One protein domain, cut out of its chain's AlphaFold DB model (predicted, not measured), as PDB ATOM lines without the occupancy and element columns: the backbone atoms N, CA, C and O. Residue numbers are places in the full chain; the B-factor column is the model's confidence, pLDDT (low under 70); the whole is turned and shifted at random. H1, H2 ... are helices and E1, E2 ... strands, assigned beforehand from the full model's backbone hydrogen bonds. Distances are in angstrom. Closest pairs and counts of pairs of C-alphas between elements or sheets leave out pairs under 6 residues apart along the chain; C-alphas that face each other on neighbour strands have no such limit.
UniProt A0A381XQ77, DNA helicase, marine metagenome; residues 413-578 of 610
ATOM      1  N   CYS A 413     -18.203  12.271 -19.134       97.81
ATOM      2  CA  CYS A 413     -17.923  11.481 -17.932       97.81
ATOM      3  C   CYS A 413     -19.004  10.424 -17.651       97.81
ATOM      4  O   CYS A 413     -18.663   9.333 -17.209       97.81
ATOM      5  N   LYS A 414     -20.289  10.737 -17.864       96.81
ATOM      6  CA  LYS A 414     -21.387   9.781 -17.659       96.81
ATOM      7  C   LYS A 414     -21.461   8.755 -18.778       96.81
ATOM      8  O   LYS A 414     -21.761   7.611 -18.480       96.81
ATOM      9  N   GLU A 415     -21.233   9.176 -20.016       97.06
ATOM     10  CA  GLU A 415     -21.233   8.295 -21.189       97.06
ATOM     11  C   GLU A 415     -20.130   7.249 -21.062       97.06
ATOM     12  O   GLU A 415     -20.444   6.070 -21.025       97.06
ATOM     13  N   ILE A 416     -18.893   7.663 -20.770       96.50
ATOM     14  CA  ILE A 416     -17.784   6.736 -20.498       96.50
ATOM     15  C   ILE A 416     -18.127   5.768 -19.358       96.50
ATOM     16  O   ILE A 416     -17.751   4.611 -19.421       96.50
ATOM     17  N   CYS A 417     -18.843   6.196 -18.309       96.44
ATOM     18  CA  CYS A 417     -19.238   5.273 -17.235       96.44
ATOM     19  C   CYS A 417     -20.231   4.196 -17.681       96.44
ATOM     20  O   CYS A 417     -20.275   3.156 -17.038       96.44
ATOM     21  N   LYS A 418     -21.045   4.435 -18.716       95.94
ATOM     22  CA  LYS A 418     -22.013   3.440 -19.207       95.94
ATOM     23  C   LYS A 418     -21.332   2.276 -19.918       95.94
ATOM     24  O   LYS A 418     -21.873   1.181 -19.902       95.94
ATOM     25  N   GLU A 419     -20.142   2.509 -20.459       94.69
ATOM     26  CA  GLU A 419     -19.344   1.500 -21.156       94.69
ATOM     27  C   GLU A 419     -18.715   0.456 -20.205       94.69
ATOM     28  O   GLU A 419     -18.120  -0.527 -20.642       94.69
ATOM     29  N   PHE A 420     -18.824   0.647 -18.882       94.88
ATOM     30  CA  PHE A 420     -18.227  -0.236 -17.879       94.88
ATOM     31  C   PHE A 420     -19.204  -0.538 -16.736       94.88
ATOM     32  O   PHE A 420     -19.686   0.370 -16.061       94.88
ATOM     33  N   ASP A 421     -19.382  -1.818 -16.413       89.94
ATOM     34  CA  ASP A 421     -20.268  -2.261 -15.322       89.94
ATOM     35  C   ASP A 421     -19.802  -1.820 -13.920       89.94
ATOM     36  O   ASP A 421     -20.594  -1.698 -12.978       89.94
ATOM     37  N   ASP A 422     -18.499  -1.597 -13.764       91.50
ATOM     38  CA  ASP A 422     -17.807  -1.383 -12.493       91.50
ATOM     39  C   ASP A 422     -16.980  -0.079 -12.471       91.50
ATOM     40  O   ASP A 422     -16.032   0.062 -11.693       91.50
ATOM     41  N   LEU A 423     -17.331   0.910 -13.304       95.75
ATOM     42  CA  LEU A 423     -16.702   2.237 -13.295       95.75
ATOM     43  C   LEU A 423     -17.490   3.244 -12.448       95.75
ATOM     44  O   LEU A 423     -18.401   3.936 -12.904       95.75
ATOM     45  N   TRP A 424     -17.059   3.403 -11.201       96.44
ATOM     46  CA  TRP A 424     -17.614   4.391 -10.277       96.44
ATOM     47  C   TRP A 424     -16.886   5.730 -10.419       96.44
ATOM     48  O   TRP A 424     -15.970   6.050  -9.662       96.44
ATOM     49  N   MET A 425     -17.279   6.530 -11.410       97.62
ATOM     50  CA  MET A 425     -16.671   7.836 -11.677       97.62
ATOM     51  C   MET A 425     -17.718   8.952 -11.745       97.62
ATOM     52  O   MET A 425     -18.824   8.789 -12.256       97.62
ATOM     53  N   VAL A 426     -17.369  10.129 -11.222       97.75
ATOM     54  CA  VAL A 426     -18.185  11.345 -11.328       97.75
ATOM     55  C   VAL A 426     -17.330  12.546 -11.704       97.75
ATOM     56  O   VAL A 426     -16.222  12.731 -11.205       97.75
ATOM     57  N   SER A 427     -17.875  13.430 -12.535       97.62
ATOM     58  CA  SER A 427     -17.189  14.673 -12.869       97.62
ATOM     59  C   SER A 427     -17.088  15.593 -11.645       97.62
ATOM     60  O   SER A 427     -18.088  15.898 -10.981       97.62
ATOM     61  N   GLY A 428     -15.861  16.015 -11.338       96.06
ATOM     62  CA  GLY A 428     -15.527  17.019 -10.329       96.06
ATOM     63  C   GLY A 428     -15.324  18.422 -10.907       96.06
ATOM     64  O   GLY A 428     -15.015  19.342 -10.151       96.06
ATOM     65  N   VAL A 429     -15.492  18.595 -12.221       95.62
ATOM     66  CA  VAL A 429     -15.273  19.863 -12.931       95.62
ATOM     67  C   VAL A 429     -16.592  20.492 -13.363       95.62
ATOM     68  O   VAL A 429     -17.626  19.828 -13.426       95.62
ATOM     69  N   LYS A 430     -16.565  21.800 -13.638       94.44
ATOM     70  CA  LYS A 430     -17.748  22.547 -14.098       94.44
ATOM     71  C   LYS A 430     -17.847  22.648 -15.618       94.44
ATOM     72  O   LYS A 430     -18.946  22.851 -16.126       94.44
ATOM     73  N   TRP A 431     -16.724  22.554 -16.333       95.12
ATOM     74  CA  TRP A 431     -16.746  22.597 -17.793       95.12
ATOM     75  C   TRP A 431     -17.378  21.331 -18.362       95.12
ATOM     76  O   TRP A 431     -17.376  20.279 -17.721       95.12
ATOM     77  N   LYS A 432     -17.919  21.453 -19.574       97.56
ATOM     78  CA  LYS A 432     -18.428  20.316 -20.332       97.56
ATOM     79  C   LYS A 432     -17.307  19.674 -21.140       97.56
ATOM     80  O   LYS A 432     -16.401  20.369 -21.607       97.56
ATOM     81  N   THR A 433     -17.405  18.363 -21.285       98.25
ATOM     82  CA  THR A 433     -16.621  17.576 -22.235       98.25
ATOM     83  C   THR A 433     -17.624  16.850 -23.112       98.25
ATOM     84  O   THR A 433     -18.534  16.217 -22.568       98.25
ATOM     85  N   ASN A 434     -17.490  16.990 -24.425       97.31
ATOM     86  CA  ASN A 434     -18.406  16.403 -25.398       97.31
ATOM     87  C   ASN A 434     -17.722  15.237 -26.117       97.31
ATOM     88  O   ASN A 434     -16.515  15.309 -26.373       97.31
ATOM     89  N   ILE A 435     -18.504  14.205 -26.420       97.25
ATOM     90  CA  ILE A 435     -18.109  13.084 -27.268       97.25
ATOM     91  C   ILE A 435     -18.694  13.312 -28.665       97.25
ATOM     92  O   ILE A 435     -19.825  13.784 -28.786       97.25
ATOM     93  N   TYR A 436     -17.903  13.018 -29.689       96.69
ATOM     94  CA  TYR A 436     -18.288  13.035 -31.096       96.69
ATOM     95  C   TYR A 436     -17.811  11.742 -31.765       96.69
ATOM     96  O   TYR A 436     -16.872  11.117 -31.271       96.69
ATOM     97  N   TYR A 437     -18.431  11.394 -32.887       95.88
ATOM     98  CA  TYR A 437     -18.077  10.250 -33.725       95.88
ATOM     99  C   TYR A 437     -17.764  10.765 -35.133       95.88
ATOM    100  O   TYR A 437     -18.475  11.659 -35.603       95.88
ATOM    101  N   ASP A 438     -16.640  10.334 -35.710       93.12
ATOM    102  CA  ASP A 438     -16.115  10.734 -37.033       93.12
ATOM    103  C   ASP A 438     -16.124  12.241 -37.329       93.12
ATOM    104  O   ASP A 438     -16.233  12.702 -38.465       93.12
ATOM    105  N   ALA A 439     -15.994  13.053 -36.281       92.38
ATOM    106  CA  ALA A 439     -15.984  14.499 -36.410       92.38
ATOM    107  C   ALA A 439     -14.583  15.020 -36.751       92.38
ATOM    108  O   ALA A 439     -13.577  14.594 -36.182       92.38
ATOM    109  N   GLU A 440     -14.515  16.038 -37.608       91.00
ATOM    110  CA  GLU A 440     -13.256  16.727 -37.877       91.00
ATOM    111  C   GLU A 440     -12.805  17.578 -36.672       91.00
ATOM    112  O   GLU A 440     -13.576  18.390 -36.139       91.00
ATOM    113  N   PRO A 441     -11.543  17.443 -36.224       91.00
ATOM    114  CA  PRO A 441     -11.002  18.272 -35.155       91.00
ATOM    115  C   PRO A 441     -10.930  19.754 -35.549       91.00
ATOM    116  O   PRO A 441     -10.312  20.127 -36.538       91.00
ATOM    117  N   GLN A 442     -11.493  20.631 -34.716       83.94
ATOM    118  CA  GLN A 442     -11.587  22.073 -35.004       83.94
ATOM    119  C   GLN A 442     -10.322  22.880 -34.656       83.94
ATOM    120  O   GLN A 442     -10.265  24.091 -34.859       83.94
ATOM    121  N   ALA A 443      -9.325  22.239 -34.051       93.44
ATOM    122  CA  ALA A 443      -8.059  22.847 -33.668       93.44
ATOM    123  C   ALA A 443      -6.998  21.753 -33.532       93.44
ATOM    124  O   ALA A 443      -7.299  20.569 -33.686       93.44
ATOM    125  N   LYS A 444      -5.772  22.147 -33.159       95.94
ATOM    126  CA  LYS A 444      -4.705  21.197 -32.825       95.94
ATOM    127  C   LYS A 444      -5.232  20.122 -31.885       95.94
ATOM    128  O   LYS A 444      -5.892  20.437 -30.890       95.94
ATOM    129  N   TYR A 445      -4.921  18.871 -32.181       97.69
ATOM    130  CA  TYR A 445      -5.461  17.727 -31.459       97.69
ATOM    131  C   TYR A 445      -4.420  16.627 -31.302       97.69
ATOM    132  O   TYR A 445      -3.373  16.615 -31.952       97.69
ATOM    133  N   VAL A 446      -4.702  15.712 -30.380       98.38
ATOM    134  CA  VAL A 446      -3.923  14.488 -30.215       98.38
ATOM    135  C   VAL A 446      -4.742  13.325 -30.740       98.38
ATOM    136  O   VAL A 446      -5.904  13.188 -30.367       98.38
ATOM    137  N   TYR A 447      -4.116  12.488 -31.556       98.31
ATOM    138  CA  TYR A 447      -4.718  11.294 -32.126       98.31
ATOM    139  C   TYR A 447      -4.084  10.050 -31.498       98.31
ATOM    140  O   TYR A 447      -2.857   9.895 -31.490       98.31
ATOM    141  N   LEU A 448      -4.920   9.215 -30.884       98.38
ATOM    142  CA  LEU A 448      -4.516   8.038 -30.131       98.38
ATOM    143  C   LEU A 448      -4.815   6.757 -30.899       98.38
ATOM    144  O   LEU A 448      -5.938   6.554 -31.345       98.38
ATOM    145  N   PHE A 449      -3.813   5.885 -30.944       97.31
ATOM    146  CA  PHE A 449      -3.863   4.598 -31.629       97.31
ATOM    147  C   PHE A 449      -3.535   3.458 -30.672       97.31
ATOM    148  O   PHE A 449      -2.673   3.596 -29.785       97.31
ATOM    149  N   ARG A 450      -4.164   2.302 -30.862       94.75
ATOM    150  CA  ARG A 450      -3.777   1.073 -30.171       94.75
ATOM    151  C   ARG A 450      -2.458   0.534 -30.709       94.75
ATOM    152  O   ARG A 450      -1.616   0.106 -29.908       94.75
ATOM    153  N   SER A 451      -2.278   0.573 -32.025       93.25
ATOM    154  CA  SER A 451      -1.166  -0.054 -32.742       93.25
ATOM    155  C   SER A 451      -0.304   0.947 -33.514       93.25
ATOM    156  O   SER A 451      -0.774   1.964 -34.029       93.25
ATOM    157  N   TRP A 452       0.987   0.640 -33.658       93.00
ATOM    158  CA  TRP A 452       1.857   1.359 -34.587       93.00
ATOM    159  C   TRP A 452       1.429   1.177 -36.042       93.00
ATOM    160  O   TRP A 452       1.626   2.099 -36.826       93.00
ATOM    161  N   ARG A 453       0.843   0.029 -36.412       92.69
ATOM    162  CA  ARG A 453       0.335  -0.208 -37.770       92.69
ATOM    163  C   ARG A 453      -0.660   0.881 -38.173       92.69
ATOM    164  O   ARG A 453      -0.426   1.565 -39.164       92.69
ATOM    165  N   ARG A 454      -1.728   1.067 -37.393       94.19
ATOM    166  CA  ARG A 454      -2.784   2.047 -37.702       94.19
ATOM    167  C   ARG A 454      -2.271   3.478 -37.618       94.19
ATOM    168  O   ARG A 454      -2.544   4.261 -38.522       94.19
ATOM    169  N   LEU A 455      -1.425   3.780 -36.628       96.19
ATOM    170  CA  LEU A 455      -0.764   5.083 -36.517       96.19
ATOM    171  C   LEU A 455       0.017   5.442 -37.787       96.19
ATOM    172  O   LEU A 455      -0.141   6.535 -38.323       96.19
ATOM    173  N   LEU A 456       0.868   4.531 -38.267       93.94
ATOM    174  CA  LEU A 456       1.702   4.778 -39.442       93.94
ATOM    175  C   LEU A 456       0.862   4.900 -40.712       93.94
ATOM    176  O   LEU A 456       1.152   5.763 -41.531       93.94
ATOM    177  N   THR A 457      -0.185   4.085 -40.865       92.44
ATOM    178  CA  THR A 457      -1.106   4.190 -42.005       92.44
ATOM    179  C   THR A 457      -1.827   5.537 -42.014       92.44
ATOM    180  O   THR A 457      -1.831   6.203 -43.045       92.44
ATOM    181  N   ALA A 458      -2.361   5.981 -40.873       94.50
ATOM    182  CA  ALA A 458      -3.027   7.278 -40.758       94.50
ATOM    183  C   ALA A 458      -2.067   8.448 -41.036       94.50
ATOM    184  O   ALA A 458      -2.429   9.408 -41.713       94.50
ATOM    185  N   ALA A 459      -0.818   8.354 -40.573       96.06
ATOM    186  CA  ALA A 459       0.196   9.390 -40.778       96.06
ATOM    187  C   ALA A 459       0.557   9.648 -42.253       96.06
ATOM    188  O   ALA A 459       1.042  10.732 -42.574       96.06
ATOM    189  N   ARG A 460       0.312   8.692 -43.160       94.25
ATOM    190  CA  ARG A 460       0.517   8.885 -44.609       94.25
ATOM    191  C   ARG A 460      -0.486   9.848 -45.235       94.25
ATOM    192  O   ARG A 460      -0.186  10.439 -46.264       94.25
ATOM    193  N   ASN A 461      -1.666   9.970 -44.632       93.50
ATOM    194  CA  ASN A 461      -2.813  10.648 -45.235       93.50
ATOM    195  C   ASN A 461      -3.184  11.948 -44.507       93.50
ATOM    196  O   ASN A 461      -4.117  12.629 -44.914       93.50
ATOM    197  N   ILE A 462      -2.496  12.275 -43.410       93.94
ATOM    198  CA  ILE A 462      -2.765  13.463 -42.599       93.94
ATOM    199  C   ILE A 462      -1.540  14.370 -42.652       93.94
ATOM    200  O   ILE A 462      -0.453  13.967 -42.239       93.94
ATOM    201  N   ASP A 463      -1.736  15.603 -43.112       93.69
ATOM    202  CA  ASP A 463      -0.684  16.615 -43.196       93.69
ATOM    203  C   ASP A 463      -0.318  17.199 -41.822       93.69
ATOM    204  O   ASP A 463      -1.100  17.192 -40.866       93.69
ATOM    205  N   LYS A 464       0.894  17.762 -41.734       95.38
ATOM    206  CA  LYS A 464       1.429  18.465 -40.551       95.38
ATOM    207  C   LYS A 464       1.337  17.641 -39.263       95.38
ATOM    208  O   LYS A 464       0.946  18.141 -38.197       95.38
ATOM    209  N   VAL A 465       1.722  16.373 -39.358       97.06
ATOM    210  CA  VAL A 465       1.708  15.432 -38.236       97.06
ATOM    211  C   VAL A 465       2.995  15.505 -37.429       97.06
ATOM    212  O   VAL A 465       4.084  15.676 -37.965       97.06
ATOM    213  N   TRP A 466       2.892  15.315 -36.119       97.94
ATOM    214  CA  TRP A 466       4.038  15.027 -35.261       97.94
ATOM    215  C   TRP A 466       3.820  13.686 -34.574       97.94
ATOM    216  O   TRP A 466       2.791  13.470 -33.937       97.94
ATOM    217  N   ILE A 467       4.798  12.787 -34.670       96.94
ATOM    218  CA  ILE A 467       4.706  11.435 -34.116       96.94
ATOM    219  C   ILE A 467       5.682  11.282 -32.950       96.94
ATOM    220  O   ILE A 467       6.892  11.507 -33.074       96.94
ATOM    221  N   ASN A 468       5.170  10.831 -31.806       94.75
ATOM    222  CA  ASN A 468       5.978  10.648 -30.608       94.75
ATOM    223  C   ASN A 468       7.106   9.622 -30.803       94.75
ATOM    224  O   ASN A 468       6.853   8.439 -31.011       94.75
ATOM    225  N   ASN A 469       8.357  10.062 -30.631       91.81
ATOM    226  CA  ASN A 469       9.566   9.243 -30.801       91.81
ATOM    227  C   ASN A 469       9.722   8.608 -32.200       91.81
ATOM    228  O   ASN A 469      10.292   7.518 -32.305       91.81
ATOM    229  N   PHE A 470       9.264   9.286 -33.259       93.75
ATOM    230  CA  PHE A 470       9.297   8.780 -34.637       93.75
ATOM    231  C   PHE A 470      10.661   8.221 -35.068       93.75
ATOM    232  O   PHE A 470      10.759   7.041 -35.391       93.75
ATOM    233  N   ASP A 471      11.740   9.006 -34.983       92.38
ATOM    234  CA  ASP A 471      13.066   8.593 -35.479       92.38
ATOM    235  C   ASP A 471      13.603   7.339 -34.777       92.38
ATOM    236  O   ASP A 471      14.202   6.439 -35.383       92.38
ATOM    237  N   ARG A 472      13.348   7.252 -33.464       91.88
ATOM    238  CA  ARG A 472      13.697   6.081 -32.658       91.88
ATOM    239  C   ARG A 472      12.886   4.866 -33.100       91.88
ATOM    240  O   ARG A 472      13.446   3.771 -33.171       91.88
ATOM    241  N   GLN A 473      11.600   5.058 -33.383       91.69
ATOM    242  CA  GLN A 473      10.711   3.997 -33.830       91.69
ATOM    243  C   GLN A 473      11.075   3.510 -35.236       91.69
ATOM    244  O   GLN A 473      11.225   2.307 -35.424       91.69
ATOM    245  N   VAL A 474      11.338   4.407 -36.186       91.44
ATOM    246  CA  VAL A 474      11.806   4.061 -37.540       91.44
ATOM    247  C   VAL A 474      13.106   3.259 -37.478       91.44
ATOM    248  O   VAL A 474      13.224   2.186 -38.075       91.44
ATOM    249  N   SER A 475      14.073   3.724 -36.683       91.75
ATOM    250  CA  SER A 475      15.339   3.013 -36.470       91.75
ATOM    251  C   SER A 475      15.132   1.612 -35.887       91.75
ATOM    252  O   SER A 475      15.869   0.676 -36.212       91.75
ATOM    253  N   TYR A 476      14.152   1.460 -34.997       88.81
ATOM    254  CA  TYR A 476      13.781   0.179 -34.412       88.81
ATOM    255  C   TYR A 476      13.090  -0.737 -35.430       88.81
ATOM    256  O   TYR A 476      13.490  -1.894 -35.555       88.81
ATOM    257  N   MET A 477      12.132  -0.219 -36.197       90.12
ATOM    258  CA  MET A 477      11.403  -0.954 -37.229       90.12
ATOM    259  C   MET A 477      12.338  -1.498 -38.305       90.12
ATOM    260  O   MET A 477      12.271  -2.686 -38.596       90.12
ATOM    261  N   LYS A 478      13.277  -0.691 -38.823       89.75
ATOM    262  CA  LYS A 478      14.273  -1.156 -39.809       89.75
ATOM    263  C   LYS A 478      15.119  -2.315 -39.263       89.75
ATOM    264  O   LYS A 478      15.327  -3.322 -39.936       89.75
ATOM    265  N   LYS A 479      15.565  -2.220 -38.004       87.62
ATOM    266  CA  LYS A 479      16.314  -3.302 -37.335       87.62
ATOM    267  C   LYS A 479      15.463  -4.556 -37.131       87.62
ATOM    268  O   LYS A 479      15.966  -5.666 -37.305       87.62
ATOM    269  N   LEU A 480      14.203  -4.384 -36.737       85.69
ATOM    270  CA  LEU A 480      13.277  -5.482 -36.488       85.69
ATOM    271  C   LEU A 480      12.894  -6.195 -37.791       85.69
ATOM    272  O   LEU A 480      12.975  -7.416 -37.835       85.69
ATOM    273  N   HIS A 481      12.576  -5.452 -38.851       87.31
ATOM    274  CA  HIS A 481      12.280  -5.972 -40.192       87.31
ATOM    275  C   HIS A 481      13.424  -6.840 -40.726       87.31
ATOM    276  O   HIS A 481      13.216  -7.999 -41.083       87.31
ATOM    277  N   ASN A 482      14.662  -6.346 -40.629       84.62
ATOM    278  CA  ASN A 482      15.851  -7.113 -41.008       84.62
ATOM    279  C   ASN A 482      16.020  -8.394 -40.180       84.62
ATOM    280  O   ASN A 482      16.394  -9.436 -40.715       84.62
ATOM    281  N   LYS A 483      15.719  -8.352 -38.876       80.44
ATOM    282  CA  LYS A 483      15.756  -9.544 -38.015       80.44
ATOM    283  C   LYS A 483      14.673 -10.558 -38.404       80.44
ATOM    284  O   LYS A 483      14.947 -11.758 -38.423       80.44
ATOM    285  N   LEU A 484      13.466 -10.084 -38.706       82.31
ATOM    286  CA  LEU A 484      12.305 -10.905 -39.053       82.31
ATOM    287  C   LEU A 484      12.494 -11.663 -40.373       82.31
ATOM    288  O   LEU A 484      12.098 -12.823 -40.457       82.31
ATOM    289  N   LYS A 485      13.191 -11.066 -41.352       77.75
ATOM    290  CA  LYS A 485      13.601 -11.749 -42.594       77.75
ATOM    291  C   LYS A 485      14.498 -12.966 -42.348       77.75
ATOM    292  O   LYS A 485      14.426 -13.947 -43.077       77.75
ATOM    293  N   ILE A 486      15.363 -12.895 -41.336       77.12
ATOM    294  CA  ILE A 486      16.376 -13.925 -41.052       77.12
ATOM    295  C   ILE A 486      15.814 -15.017 -40.132       77.12
ATOM    296  O   ILE A 486      16.199 -16.184 -40.219       77.12
ATOM    297  N   SER A 487      14.925 -14.652 -39.209       72.31
ATOM    298  CA  SER A 487      14.390 -15.576 -38.212       72.31
ATOM    299  C   SER A 487      12.965 -15.222 -37.813       72.31
ATOM    300  O   SER A 487      12.709 -14.095 -37.388       72.31
ATOM    301  N   LYS A 488      12.075 -16.220 -37.837       74.19
ATOM    302  CA  LYS A 488      10.750 -16.115 -37.218       74.19
ATOM    303  C   LYS A 488      10.882 -15.930 -35.704       74.19
ATOM    304  O   LYS A 488      11.715 -16.588 -35.071       74.19
ATOM    305  N   LEU A 489      10.056 -15.042 -35.153       74.88
ATOM    306  CA  LEU A 489       9.898 -14.885 -33.710       74.88
ATOM    307  C   LEU A 489       9.182 -16.104 -33.127       74.88
ATOM    308  O   LEU A 489       8.373 -16.746 -33.794       74.88
ATOM    309  N   THR A 490       9.497 -16.411 -31.877       73.62
ATOM    310  CA  THR A 490       8.721 -17.363 -31.071       73.62
ATOM    311  C   THR A 490       7.431 -16.715 -30.555       73.62
ATOM    312  O   THR A 490       7.372 -15.492 -30.434       73.62
ATOM    313  N   GLU A 491       6.419 -17.512 -30.200       71.94
ATOM    314  CA  GLU A 491       5.172 -17.008 -29.590       71.94
ATOM    315  C   GLU A 491       5.443 -16.166 -28.333       71.94
ATOM    316  O   GLU A 491       4.862 -15.101 -28.157       71.94
ATOM    317  N   GLU A 492       6.401 -16.583 -27.498       67.38
ATOM    318  CA  GLU A 492       6.811 -15.817 -26.315       67.38
ATOM    319  C   GLU A 492       7.432 -14.460 -26.672       67.38
ATOM    320  O   GLU A 492       7.219 -13.473 -25.970       67.38
ATOM    321  N   GLU A 493       8.221 -14.394 -27.749       72.81
ATOM    322  CA  GLU A 493       8.771 -13.122 -28.217       72.81
ATOM    323  C   GLU A 493       7.669 -12.224 -28.765       72.81
ATOM    324  O   GLU A 493       7.722 -11.027 -28.507       72.81
ATOM    325  N   MET A 494       6.680 -12.787 -29.469       73.69
ATOM    326  CA  MET A 494       5.514 -12.048 -29.959       73.69
ATOM    327  C   MET A 494       4.670 -11.482 -28.811       73.69
ATOM    328  O   MET A 494       4.322 -10.307 -28.849       73.69
ATOM    329  N   ALA A 495       4.430 -12.263 -27.754       73.19
ATOM    330  CA  ALA A 495       3.696 -11.819 -26.566       73.19
ATOM    331  C   ALA A 495       4.397 -10.684 -25.786       73.19
ATOM    332  O   ALA A 495       3.772  -9.998 -24.983       73.19
ATOM    333  N   GLY A 496       5.700 -10.474 -26.009       71.88
ATOM    334  CA  GLY A 496       6.462  -9.376 -25.408       71.88
ATOM    335  C   GLY A 496       6.309  -8.027 -26.120       71.88
ATOM    336  O   GLY A 496       6.880  -7.035 -25.654       71.88
ATOM    337  N   PHE A 497       5.597  -7.973 -27.249       79.12
ATOM    338  CA  PHE A 497       5.292  -6.727 -27.947       79.12
ATOM    339  C   PHE A 497       3.997  -6.114 -27.424       79.12
ATOM    340  O   PHE A 497       3.088  -6.806 -26.984       79.12
ATOM    341  N   ALA A 498       3.924  -4.785 -27.484       77.12
ATOM    342  CA  ALA A 498       2.717  -4.067 -27.095       77.12
ATOM    343  C   ALA A 498       1.590  -4.224 -28.126       77.12
ATOM    344  O   ALA A 498       0.436  -4.000 -27.781       77.12
ATOM    345  N   ASP A 499       1.914  -4.516 -29.386       83.50
ATOM    346  CA  ASP A 499       0.999  -4.498 -30.527       83.50
ATOM    347  C   ASP A 499       1.438  -5.465 -31.647       83.50
ATOM    348  O   ASP A 499       2.407  -6.217 -31.519       83.50
ATOM    349  N   ASP A 500       0.709  -5.428 -32.761       84.69
ATOM    350  CA  ASP A 500       0.870  -6.263 -33.953       84.69
ATOM    351  C   ASP A 500       1.996  -5.807 -34.904       84.69
ATOM    352  O   ASP A 500       2.126  -6.335 -36.015       84.69
ATOM    353  N   LEU A 501       2.855  -4.869 -34.481       87.12
ATOM    354  CA  LEU A 501       3.933  -4.317 -35.305       87.12
ATOM    355  C   LEU A 501       4.824  -5.390 -35.966       87.12
ATOM    356  O   LEU A 501       5.137  -5.235 -37.147       87.12
ATOM    357  N   PRO A 502       5.241  -6.487 -35.295       84.62
ATOM    358  CA  PRO A 502       6.034  -7.528 -35.950       84.62
ATOM    359  C   PRO A 502       5.300  -8.199 -37.115       84.62
ATOM    360  O   PRO A 502       5.896  -8.422 -38.169       84.62
ATOM    361  N   SER A 503       4.013  -8.500 -36.934       85.19
ATOM    362  CA  SER A 503       3.166  -9.132 -37.950       85.19
ATOM    363  C   SER A 503       2.938  -8.200 -39.137       85.19
ATOM    364  O   SER A 503       2.986  -8.642 -40.281       85.19
ATOM    365  N   PHE A 504       2.755  -6.904 -38.875       87.12
ATOM    366  CA  PHE A 504       2.679  -5.879 -39.912       87.12
ATOM    367  C   PHE A 504       3.972  -5.794 -40.731       87.12
ATOM    368  O   PHE A 504       3.937  -5.876 -41.955       87.12
ATOM    369  N   LEU A 505       5.128  -5.715 -40.064       87.12
ATOM    370  CA  LEU A 505       6.429  -5.633 -40.732       87.12
ATOM    371  C   LEU A 505       6.744  -6.871 -41.582       87.12
ATOM    372  O   LEU A 505       7.398  -6.737 -42.611       87.12
ATOM    373  N   LEU A 506       6.284  -8.060 -41.181       85.38
ATOM    374  CA  LEU A 506       6.450  -9.292 -41.964       85.38
ATOM    375  C   LEU A 506       5.716  -9.265 -43.309       85.38
ATOM    376  O   LEU A 506       6.139  -9.961 -44.228       85.38
ATOM    377  N   LYS A 507       4.631  -8.490 -43.421       87.44
ATOM    378  CA  LYS A 507       3.853  -8.359 -44.660       87.44
ATOM    379  C   LYS A 507       4.472  -7.375 -45.656       87.44
ATOM    380  O   LYS A 507       4.100  -7.406 -46.818       87.44
ATOM    381  N   LEU A 508       5.399  -6.522 -45.213       87.12
ATOM    382  CA  LEU A 508       6.015  -5.490 -46.046       87.12
ATOM    383  C   LEU A 508       7.348  -5.958 -46.633       87.12
ATOM    384  O   LEU A 508       8.213  -6.486 -45.928       87.12
ATOM    385  N   SER A 509       7.575  -5.662 -47.905       88.94
ATOM    386  CA  SER A 509       8.904  -5.651 -48.513       88.94
ATOM    387  C   SER A 509       9.748  -4.481 -47.987       88.94
ATOM    388  O   SER A 509       9.269  -3.561 -47.324       88.94
ATOM    389  N   GLU A 510      11.054  -4.506 -48.271       88.62
ATOM    390  CA  GLU A 510      11.951  -3.407 -47.886       88.62
ATOM    391  C   GLU A 510      11.605  -2.094 -48.592       88.62
ATOM    392  O   GLU A 510      11.662  -1.029 -47.980       88.62
ATOM    393  N   ASN A 511      11.205  -2.186 -49.863       90.44
ATOM    394  CA  ASN A 511      10.803  -1.031 -50.654       90.44
ATOM    395  C   ASN A 511       9.499  -0.436 -50.120       90.44
ATOM    396  O   ASN A 511       9.440   0.768 -49.902       90.44
ATOM    397  N   GLU A 512       8.493  -1.261 -49.823       91.62
ATOM    398  CA  GLU A 512       7.229  -0.784 -49.246       91.62
ATOM    399  C   GLU A 512       7.433  -0.125 -47.880       91.62
ATOM    400  O   GLU A 512       6.849   0.922 -47.617       91.62
ATOM    401  N   LEU A 513       8.300  -0.685 -47.028       91.31
ATOM    402  CA  LEU A 513       8.621  -0.072 -45.738       91.31
ATOM    403  C   LEU A 513       9.312   1.290 -45.907       91.31
ATOM    404  O   LEU A 513       9.000   2.229 -45.177       91.31
ATOM    405  N   ASN A 514      10.256   1.408 -46.842       92.75
ATOM    406  CA  ASN A 514      10.934   2.679 -47.099       92.75
ATOM    407  C   ASN A 514       9.989   3.714 -47.725       92.75
ATOM    408  O   ASN A 514      10.035   4.870 -47.313       92.75
ATOM    409  N   ASN A 515       9.107   3.302 -48.639       93.38
ATOM    410  CA  ASN A 515       8.082   4.169 -49.223       93.38
ATOM    411  C   ASN A 515       7.115   4.670 -48.147       93.38
ATOM    412  O   ASN A 515       6.916   5.870 -48.026       93.38
ATOM    413  N   LEU A 516       6.617   3.774 -47.287       93.12
ATOM    414  CA  LEU A 516       5.781   4.132 -46.138       93.12
ATOM    415  C   LEU A 516       6.440   5.211 -45.271       93.12
ATOM    416  O   LEU A 516       5.793   6.180 -44.889       93.12
ATOM    417  N   ILE A 517       7.725   5.046 -44.946       93.75
ATOM    418  CA  ILE A 517       8.463   6.026 -44.139       93.75
ATOM    419  C   ILE A 517       8.598   7.352 -44.892       93.75
ATOM    420  O   ILE A 517       8.374   8.392 -44.284       93.75
ATOM    421  N   SER A 518       8.930   7.317 -46.184       94.75
ATOM    422  CA  SER A 518       9.078   8.516 -47.015       94.75
ATOM    423  C   SER A 518       7.773   9.308 -47.121       94.75
ATOM    424  O   SER A 518       7.798  10.529 -46.988       94.75
ATOM    425  N   ASP A 519       6.643   8.625 -47.316       95.00
ATOM    426  CA  ASP A 519       5.314   9.245 -47.378       95.00
ATOM    427  C   ASP A 519       4.987   9.954 -46.056       95.00
ATOM    428  O   ASP A 519       4.557  11.103 -46.038       95.00
ATOM    429  N   ILE A 520       5.259   9.295 -44.924       94.88
ATOM    430  CA  ILE A 520       5.049   9.890 -43.599       94.88
ATOM    431  C   ILE A 520       5.983  11.085 -43.387       94.88
ATOM    432  O   ILE A 520       5.563  12.103 -42.843       94.88
ATOM    433  N   GLU A 521       7.250  10.980 -43.796       95.19
ATOM    434  CA  GLU A 521       8.223  12.067 -43.662       95.19
ATOM    435  C   GLU A 521       7.833  13.314 -44.462       95.19
ATOM    436  O   GLU A 521       8.162  14.414 -44.016       95.19
ATOM    437  N   ALA A 522       7.102  13.168 -45.572       95.50
ATOM    438  CA  ALA A 522       6.577  14.296 -46.341       95.50
ATOM    439  C   ALA A 522       5.526  15.103 -45.554       95.50
ATOM    440  O   ALA A 522       5.481  16.329 -45.664       95.50
ATOM    441  N   ASN A 523       4.747  14.434 -44.703       96.06
ATOM    442  CA  ASN A 523       3.701  15.057 -43.888       96.06
ATOM    443  C   ASN A 523       4.188  15.475 -42.489       96.06
ATOM    444  O   ASN A 523       3.493  16.195 -41.763       96.06
ATOM    445  N   LEU A 524       5.363  14.991 -42.075       96.25
ATOM    446  CA  LEU A 524       5.879  15.125 -40.718       96.25
ATOM    447  C   LEU A 524       6.467  16.517 -40.454       96.25
ATOM    448  O   LEU A 524       7.408  16.958 -41.112       96.25
ATOM    449  N   VAL A 525       6.027  17.154 -39.371       95.81
ATOM    450  CA  VAL A 525       6.729  18.294 -38.775       95.81
ATOM    451  C   VAL A 525       7.608  17.843 -37.611       95.81
ATOM    452  O   VAL A 525       7.215  17.041 -36.762       95.81
ATOM    453  N   ARG A 526       8.837  18.365 -37.560       91.25
ATOM    454  CA  ARG A 526       9.817  18.007 -36.517       91.25
ATOM    455  C   ARG A 526       9.562  18.747 -35.205       91.25
ATOM    456  O   ARG A 526       9.784  18.186 -34.132       91.25
ATOM    457  N   ASP A 527       9.067  19.978 -35.294       92.25
ATOM    458  CA  ASP A 527       8.642  20.751 -34.134       92.25
ATOM    459  C   ASP A 527       7.197  20.403 -33.764       92.25
ATOM    460  O   ASP A 527       6.265  20.592 -34.547       92.25
ATOM    461  N   LYS A 528       7.013  19.917 -32.533       92.31
ATOM    462  CA  LYS A 528       5.701  19.559 -31.993       92.31
ATOM    463  C   LYS A 528       4.751  20.759 -31.963       92.31
ATOM    464  O   LYS A 528       3.545  20.572 -32.099       92.31
ATOM    465  N   GLU A 529       5.261  21.976 -31.786       91.50
ATOM    466  CA  GLU A 529       4.418  23.172 -31.744       91.50
ATOM    467  C   GLU A 529       3.846  23.538 -33.112       91.50
ATOM    468  O   GLU A 529       2.801  24.182 -33.174       91.50
ATOM    469  N   GLN A 530       4.469  23.102 -34.205       93.44
ATOM    470  CA  GLN A 530       4.001  23.361 -35.569       93.44
ATOM    471  C   GLN A 530       2.963  22.336 -36.044       93.44
ATOM    472  O   GLN A 530       2.315  22.555 -37.063       93.44
ATOM    473  N   ALA A 531       2.780  21.246 -35.297       95.69
ATOM    474  CA  ALA A 531       1.870  20.172 -35.662       95.69
ATOM    475  C   ALA A 531       0.405  20.579 -35.508       95.69
ATOM    476  O   ALA A 531       0.021  21.223 -34.523       95.69
ATOM    477  N   GLU A 532      -0.423  20.144 -36.453       95.75
ATOM    478  CA  GLU A 532      -1.882  20.188 -36.325       95.75
ATOM    479  C   GLU A 532      -2.401  18.908 -35.658       95.75
ATOM    480  O   GLU A 532      -3.259  18.969 -34.773       95.75
ATOM    481  N   CYS A 533      -1.792  17.765 -35.983       97.31
ATOM    482  CA  CYS A 533      -2.110  16.468 -35.399       97.31
ATOM    483  C   CYS A 533      -0.890  15.870 -34.687       97.31
ATOM    484  O   CYS A 533       0.164  15.651 -35.284       97.31
ATOM    485  N   MET A 534      -1.024  15.583 -33.392       98.19
ATOM    486  CA  MET A 534       0.015  14.906 -32.616       98.19
ATOM    487  C   MET A 534      -0.378  13.448 -32.369       98.19
ATOM    488  O   MET A 534      -1.316  13.167 -31.623       98.19
ATOM    489  N   MET A 535       0.369  12.517 -32.942       98.12
ATOM    490  CA  MET A 535       0.047  11.095 -32.929       98.12
ATOM    491  C   MET A 535       0.821  10.336 -31.852       98.12
ATOM    492  O   MET A 535       2.042  10.480 -31.696       98.12
ATOM    493  N   TYR A 536       0.102   9.491 -31.116       97.81
ATOM    494  CA  TYR A 536       0.656   8.648 -30.063       97.81
ATOM    495  C   TYR A 536      -0.008   7.277 -30.056       97.81
ATOM    496  O   TYR A 536      -1.206   7.151 -30.286       97.81
ATOM    497  N   THR A 537       0.739   6.259 -29.632       96.38
ATOM    498  CA  THR A 537       0.093   5.055 -29.104       96.38
ATOM    499  C   THR A 537      -0.484   5.339 -27.717       96.38
ATOM    500  O   THR A 537       0.140   6.070 -26.931       96.38
ATOM    501  N   VAL A 538      -1.615   4.721 -27.363       96.38
ATOM    502  CA  VAL A 538      -2.263   4.880 -26.043       96.38
ATOM    503  C   VAL A 538      -1.275   4.615 -24.898       96.38
ATOM    504  O   VAL A 538      -1.172   5.400 -23.953       96.38
ATOM    505  N   HIS A 539      -0.456   3.568 -25.034       92.12
ATOM    506  CA  HIS A 539       0.614   3.217 -24.097       92.12
ATOM    507  C   HIS A 539       1.602   4.355 -23.828       92.12
ATOM    508  O   HIS A 539       2.069   4.514 -22.700       92.12
ATOM    509  N   SER A 540       1.961   5.119 -24.862       92.25
ATOM    510  CA  SER A 540       2.923   6.218 -24.751       92.25
ATOM    511  C   SER A 540       2.290   7.523 -24.267       92.25
ATOM    512  O   SER A 540       3.000   8.376 -23.739       92.25
ATOM    513  N   TYR A 541       0.966   7.660 -24.409       94.81
ATOM    514  CA  TYR A 541       0.204   8.830 -23.972       94.81
ATOM    515  C   TYR A 541      -0.348   8.711 -22.543       94.81
ATOM    516  O   TYR A 541      -0.902   9.667 -21.989       94.81
ATOM    517  N   LYS A 542      -0.198   7.544 -21.903       90.75
ATOM    518  CA  LYS A 542      -0.591   7.347 -20.504       90.75
ATOM    519  C   LYS A 542       0.078   8.392 -19.602       90.75
ATOM    520  O   LYS A 542       1.279   8.623 -19.650       90.75
ATOM    521  N   GLY A 543      -0.737   9.019 -18.759       85.81
ATOM    522  CA  GLY A 543      -0.332  10.108 -17.858       85.81
ATOM    523  C   GLY A 543      -0.523  11.512 -18.442       85.81
ATOM    524  O   GLY A 543      -0.708  12.451 -17.673       85.81
ATOM    525  N   LEU A 544      -0.605  11.649 -19.767       91.44
ATOM    526  CA  LEU A 544      -0.827  12.926 -20.447       91.44
ATOM    527  C   LEU A 544      -2.323  13.241 -20.598       91.44
ATOM    528  O   LEU A 544      -3.190  12.419 -20.270       91.44
ATOM    529  N   GLU A 545      -2.619  14.456 -21.055       94.25
ATOM    530  CA  GLU A 545      -3.965  14.957 -21.340       94.25
ATOM    531  C   GLU A 545      -3.922  16.060 -22.403       94.25
ATOM    532  O   GLU A 545      -2.914  16.750 -22.550       94.25
ATOM    533  N   HIS A 546      -5.012  16.217 -23.155       96.69
ATOM    534  CA  HIS A 546      -5.166  17.278 -24.153       96.69
ATOM    535  C   HIS A 546      -6.598  17.826 -24.153       96.69
ATOM    536  O   HIS A 546      -7.516  17.198 -23.624       96.69
ATOM    537  N   ASN A 547      -6.812  19.006 -24.739       96.56
ATOM    538  CA  ASN A 547      -8.161  19.565 -24.859       96.56
ATOM    539  C   ASN A 547      -9.020  18.764 -25.840       96.56
ATOM    540  O   ASN A 547     -10.165  18.460 -25.508       96.56
ATOM    541  N   ILE A 548      -8.447  18.403 -26.987       97.69
ATOM    542  CA  ILE A 548      -9.094  17.626 -28.050       97.69
ATOM    543  C   ILE A 548      -8.319  16.321 -28.227       97.69
ATOM    544  O   ILE A 548      -7.114  16.361 -28.498       97.69
ATOM    545  N   ILE A 549      -8.997  15.195 -28.021       98.06
ATOM    546  CA  ILE A 549      -8.478  13.846 -28.271       98.06
ATOM    547  C   ILE A 549      -9.321  13.210 -29.368       98.06
ATOM    548  O   ILE A 549     -10.539  13.177 -29.232       98.06
ATOM    549  N   ARG A 550      -8.673  12.680 -30.400       98.12
ATOM    550  CA  ARG A 550      -9.251  11.747 -31.367       98.12
ATOM    551  C   ARG A 550      -8.744  10.340 -31.051       98.12
ATOM    552  O   ARG A 550      -7.585  10.193 -30.648       98.12
ATOM    553  N   ILE A 551      -9.594   9.333 -31.163       98.06
ATOM    554  CA  ILE A 551      -9.311   7.938 -30.819       98.06
ATOM    555  C   ILE A 551      -9.621   7.107 -32.053       98.06
ATOM    556  O   ILE A 551     -10.756   7.124 -32.514       98.06
ATOM    557  N   CYS A 552      -8.603   6.419 -32.560       97.06
ATOM    558  CA  CYS A 552      -8.723   5.540 -33.714       97.06
ATOM    559  C   CYS A 552      -9.644   4.359 -33.386       97.06
ATOM    560  O   CYS A 552      -9.648   3.874 -32.252       97.06
ATOM    561  N   ASP A 553     -10.356   3.881 -34.400       94.62
ATOM    562  CA  ASP A 553     -11.198   2.679 -34.386       94.62
ATOM    563  C   ASP A 553     -10.485   1.423 -33.846       94.62
ATOM    564  O   ASP A 553     -11.107   0.547 -33.256       94.62
ATOM    565  N   ASP A 554      -9.153   1.361 -33.962       94.56
ATOM    566  CA  ASP A 554      -8.323   0.268 -33.444       94.56
ATOM    567  C   ASP A 554      -8.240   0.205 -31.909       94.56
ATOM    568  O   ASP A 554      -7.639  -0.715 -31.349       94.56
ATOM    569  N   VAL A 555      -8.836   1.174 -31.212       94.62
ATOM    570  CA  VAL A 555      -9.018   1.189 -29.760       94.62
ATOM    571  C   VAL A 555     -10.447   0.743 -29.427       94.62
ATOM    572  O   VAL A 555     -11.303   1.566 -29.107       94.62
ATOM    573  N   ASP A 556     -10.688  -0.568 -29.432       90.56
ATOM    574  CA  ASP A 556     -11.988  -1.147 -29.070       90.56
ATOM    575  C   ASP A 556     -12.058  -1.519 -27.574       90.56
ATOM    576  O   ASP A 556     -11.132  -2.082 -26.974       90.56
ATOM    577  N   ILE A 557     -13.194  -1.209 -26.951       91.31
ATOM    578  CA  ILE A 557     -13.527  -1.633 -25.594       91.31
ATOM    579  C   ILE A 557     -13.733  -3.148 -25.474       91.31
ATOM    580  O   ILE A 557     -13.452  -3.706 -24.407       91.31
ATOM    581  N   LYS A 558     -14.222  -3.817 -26.526       89.06
ATOM    582  CA  LYS A 558     -14.458  -5.270 -26.542       89.06
ATOM    583  C   LYS A 558     -13.149  -6.048 -26.441       89.06
ATOM    584  O   LYS A 558     -13.102  -7.045 -25.722       89.06
ATOM    585  N   ASP A 559     -12.101  -5.536 -27.078       87.19
ATOM    586  CA  ASP A 559     -10.773  -6.144 -27.084       87.19
ATOM    587  C   ASP A 559     -10.007  -5.829 -25.794       87.19
ATOM    588  O   ASP A 559      -9.585  -6.728 -25.064       87.19
ATOM    589  N   GLU A 560      -9.835  -4.539 -25.481       90.06
ATOM    590  CA  GLU A 560      -8.960  -4.091 -24.394       90.06
ATOM    591  C   GLU A 560      -9.575  -2.935 -23.591       90.06
ATOM    592  O   GLU A 560      -9.162  -1.773 -23.683       90.06
ATOM    593  N   LYS A 561     -10.511  -3.276 -22.695       95.12
ATOM    594  CA  LYS A 561     -11.210  -2.337 -21.790       95.12
ATOM    595  C   LYS A 561     -10.299  -1.298 -21.122       95.12
ATOM    596  O   LYS A 561     -10.657  -0.123 -21.041       95.12
ATOM    597  N   ASN A 562      -9.117  -1.700 -20.644       95.62
ATOM    598  CA  ASN A 562      -8.178  -0.786 -19.981       95.62
ATOM    599  C   ASN A 562      -7.522   0.200 -20.961       95.62
ATOM    600  O   ASN A 562      -7.318   1.364 -20.612       95.62
ATOM    601  N   ILE A 563      -7.209  -0.224 -22.189       95.62
ATOM    602  CA  ILE A 563      -6.676   0.665 -23.231       95.62
ATOM    603  C   ILE A 563      -7.752   1.669 -23.647       95.62
ATOM    604  O   ILE A 563      -7.478   2.873 -23.639       95.62
ATOM    605  N   TYR A 564      -8.982   1.207 -23.885       97.12
ATOM    606  CA  TYR A 564     -10.121   2.080 -24.169       97.12
ATOM    607  C   TYR A 564     -10.357   3.097 -23.043       97.12
ATOM    608  O   TYR A 564     -10.467   4.303 -23.285       97.12
ATOM    609  N   TYR A 565     -10.348   2.650 -21.782       97.69
ATOM    610  CA  TYR A 565     -10.460   3.533 -20.620       97.69
ATOM    611  C   TYR A 565      -9.333   4.572 -20.581       97.69
ATOM    612  O   TYR A 565      -9.560   5.766 -20.356       97.69
ATOM    613  N   VAL A 566      -8.089   4.143 -20.807       97.44
ATOM    614  CA  VAL A 566      -6.934   5.044 -20.820       97.44
ATOM    615  C   VAL A 566      -7.061   6.076 -21.928       97.44
ATOM    616  O   VAL A 566      -6.688   7.209 -21.644       97.44
ATOM    617  N   ALA A 567      -7.548   5.728 -23.121       97.81
ATOM    618  CA  ALA A 567      -7.698   6.634 -24.261       97.81
ATOM    619  C   ALA A 567      -8.855   7.629 -24.068       97.81
ATOM    620  O   ALA A 567      -8.636   8.846 -24.085       97.81
ATOM    621  N   SER A 568     -10.055   7.121 -23.772       97.31
ATOM    622  CA  SER A 568     -11.280   7.914 -23.563       97.31
ATOM    623  C   SER A 568     -11.149   8.916 -22.413       97.31
ATOM    624  O   SER A 568     -11.780   9.970 -22.412       97.31
ATOM    625  N   THR A 569     -10.255   8.661 -21.453       97.12
ATOM    626  CA  THR A 569     -10.042   9.551 -20.304       97.12
ATOM    627  C   THR A 569      -8.930  10.594 -20.470       97.12
ATOM    628  O   THR A 569      -8.460  11.164 -19.476       97.12
ATOM    629  N   ARG A 570      -8.473  10.879 -21.698       96.69
ATOM    630  CA  ARG A 570      -7.401  11.868 -21.971       96.69
ATOM    631  C   ARG A 570      -7.911  13.243 -22.390       96.69
ATOM    632  O   ARG A 570      -7.160  14.213 -22.258       96.69
ATOM    633  N   GLY A 571      -9.153  13.327 -22.866       95.62
ATOM    634  CA  GLY A 571      -9.751  14.551 -23.400       95.62
ATOM    635  C   GLY A 571     -10.373  15.427 -22.319       95.62
ATOM    636  O   GLY A 571     -11.143  14.958 -21.483       95.62
ATOM    637  N   ARG A 572     -10.045  16.724 -22.326       96.12
ATOM    638  CA  ARG A 572     -10.621  17.707 -21.389       96.12
ATOM    639  C   ARG A 572     -11.860  18.406 -21.936       96.12
ATOM    640  O   ARG A 572     -12.743  18.747 -21.152       96.12
ATOM    641  N   ARG A 573     -11.928  18.673 -23.243       95.75
ATOM    642  CA  ARG A 573     -13.012  19.447 -23.880       95.75
ATOM    643  C   ARG A 573     -13.762  18.632 -24.926       95.75
ATOM    644  O   ARG A 573     -14.988  18.636 -24.900       95.75
ATOM    645  N   GLN A 574     -13.043  17.925 -25.789       96.81
ATOM    646  CA  GLN A 574     -13.618  17.112 -26.855       96.81
ATOM    647  C   GLN A 574     -12.918  15.754 -26.908       96.81
ATOM    648  O   GLN A 574     -11.694  15.675 -26.742       96.81
ATOM    649  N   ILE A 575     -13.711  14.707 -27.100       98.00
ATOM    650  CA  ILE A 575     -13.262  13.345 -27.377       98.00
ATOM    651  C   ILE A 575     -13.970  12.929 -28.665       98.00
ATOM    652  O   ILE A 575     -15.187  13.045 -28.744       98.00
ATOM    653  N   ILE A 576     -13.212  12.515 -29.666       98.00
ATOM    654  CA  ILE A 576     -13.715  12.092 -30.970       98.00
ATOM    655  C   ILE A 576     -13.350  10.617 -31.113       98.00
ATOM    656  O   ILE A 576     -12.175  10.285 -30.954       98.00
ATOM    657  N   PHE A 577     -14.329   9.753 -31.344       97.06
ATOM    658  CA  PHE A 577     -14.103   8.354 -31.698       97.06
ATOM    659  C   PHE A 577     -14.244   8.202 -33.202       97.06
ATOM    660  O   PHE A 577     -15.158   8.785 -33.778       97.06
ATOM    661  N   ASP A 578     -13.343   7.448 -33.812       95.56
ATOM    662  CA  ASP A 578     -13.541   7.007 -35.183       95.56
ATOM    663  C   ASP A 578     -14.401   5.751 -35.170       95.56
ATOM    664  O   ASP A 578     -14.165   4.857 -34.345       95.56
TER     665      ASP A 578
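What this domain is: This is residues 413 to 578 of the 610 residues of the protein "DNA helicase" of marine metagenome (UniProt A0A381XQ77). A strongly twisted sheet of six parallel strands has H7 and H8 packed on one face and H2 on E4. Beyond its edge strand E3 lies a group of helices, H3 and H6 running opposite ways at a shallow tilt of 9 degrees and H5 at a steep tilt to both, with short H4 near H5; at the opposite end of the long axis are H1 and the loop of residues 419 to 433. The printed part has 166 residues, with eight named helices and six named strands in the order H1 E1 E2 H2 E3 H3 H4 H5 H6 E4 H7 E5 H8 E6; the sheet runs E1 E6 E5 E2 E4 E3. The class is mixed, helices and strands, and the whole is compact, with a radius of gyration of the C-alphas of 17.2 A and spans of 55 by 38 by 24 A.

Where its parts are: The strands are E1, residues 434 to 437; E6, 571 to 577, 11.2 A; E5, 546 to 551, 12.2 A; E2, 445 to 449, 13.2 A; E4, 533 to 537, 13.2 A; and E3, 465 to 467. The helices are H1, residues 413 to 418, starting at C-alpha 413 (-17.923, 11.481, -17.932); H2, 452 to 459; H3, 470 to 486, 24.6 A; H4, 491 to 495; H5, 501 to 507; H6, 510 to 523, 20.6 A; H7, 538 to 541; and H8, 561 to 568. E6 ends at C-alpha 577 (-14.103, 8.354, -31.698).

How they stand to each other: E2 and E4 are parallel at 28 degrees, with N 447 and O 534 2.9 A apart, within hydrogen-bond range; so are N 550 and O 446 of E5 and E2, 2.8 A. E5, H8, E6 form a strand-helix-strand unit, two parallel neighbour strands with a helix between, its crossover right-handed; E3, H3 to H6, E4 form another. E2, H2, E3 and E4, H7, E5 are split units, with another strand between their two, both right-handed. H2 is over E4 at a height over the sheet of 8.4 A. H8, on the same face as H7, touches it, C-alphas Val 538 and Ala 567 being closest at 6.0 A. H2 touches H6 at a steep tilt of 49 degrees, Ala 459 and Ile 520 having the closest C-alphas, 5.6 A. H3 touches H5 at a steep tilt of 54 degrees, closest C-alphas His 481 and Leu 505, 5.9 A. H1 only grazes the sheet. Every O i to N i+4 pair is within hydrogen-bond range in H1, H2, H4 and H8; H3 has 12 of 13, H5 2 of 3, H6 9 of 10, and H7 is too short for one.

The domain as a whole: The C-alphas of Lys 430 and Ile 486, the two farthest apart, are 56.8 A apart. The printed part has no cut, and the link from H1 to E1 is long. Mean pLDDT of the printed part is 92.0; residue 492 is under 70.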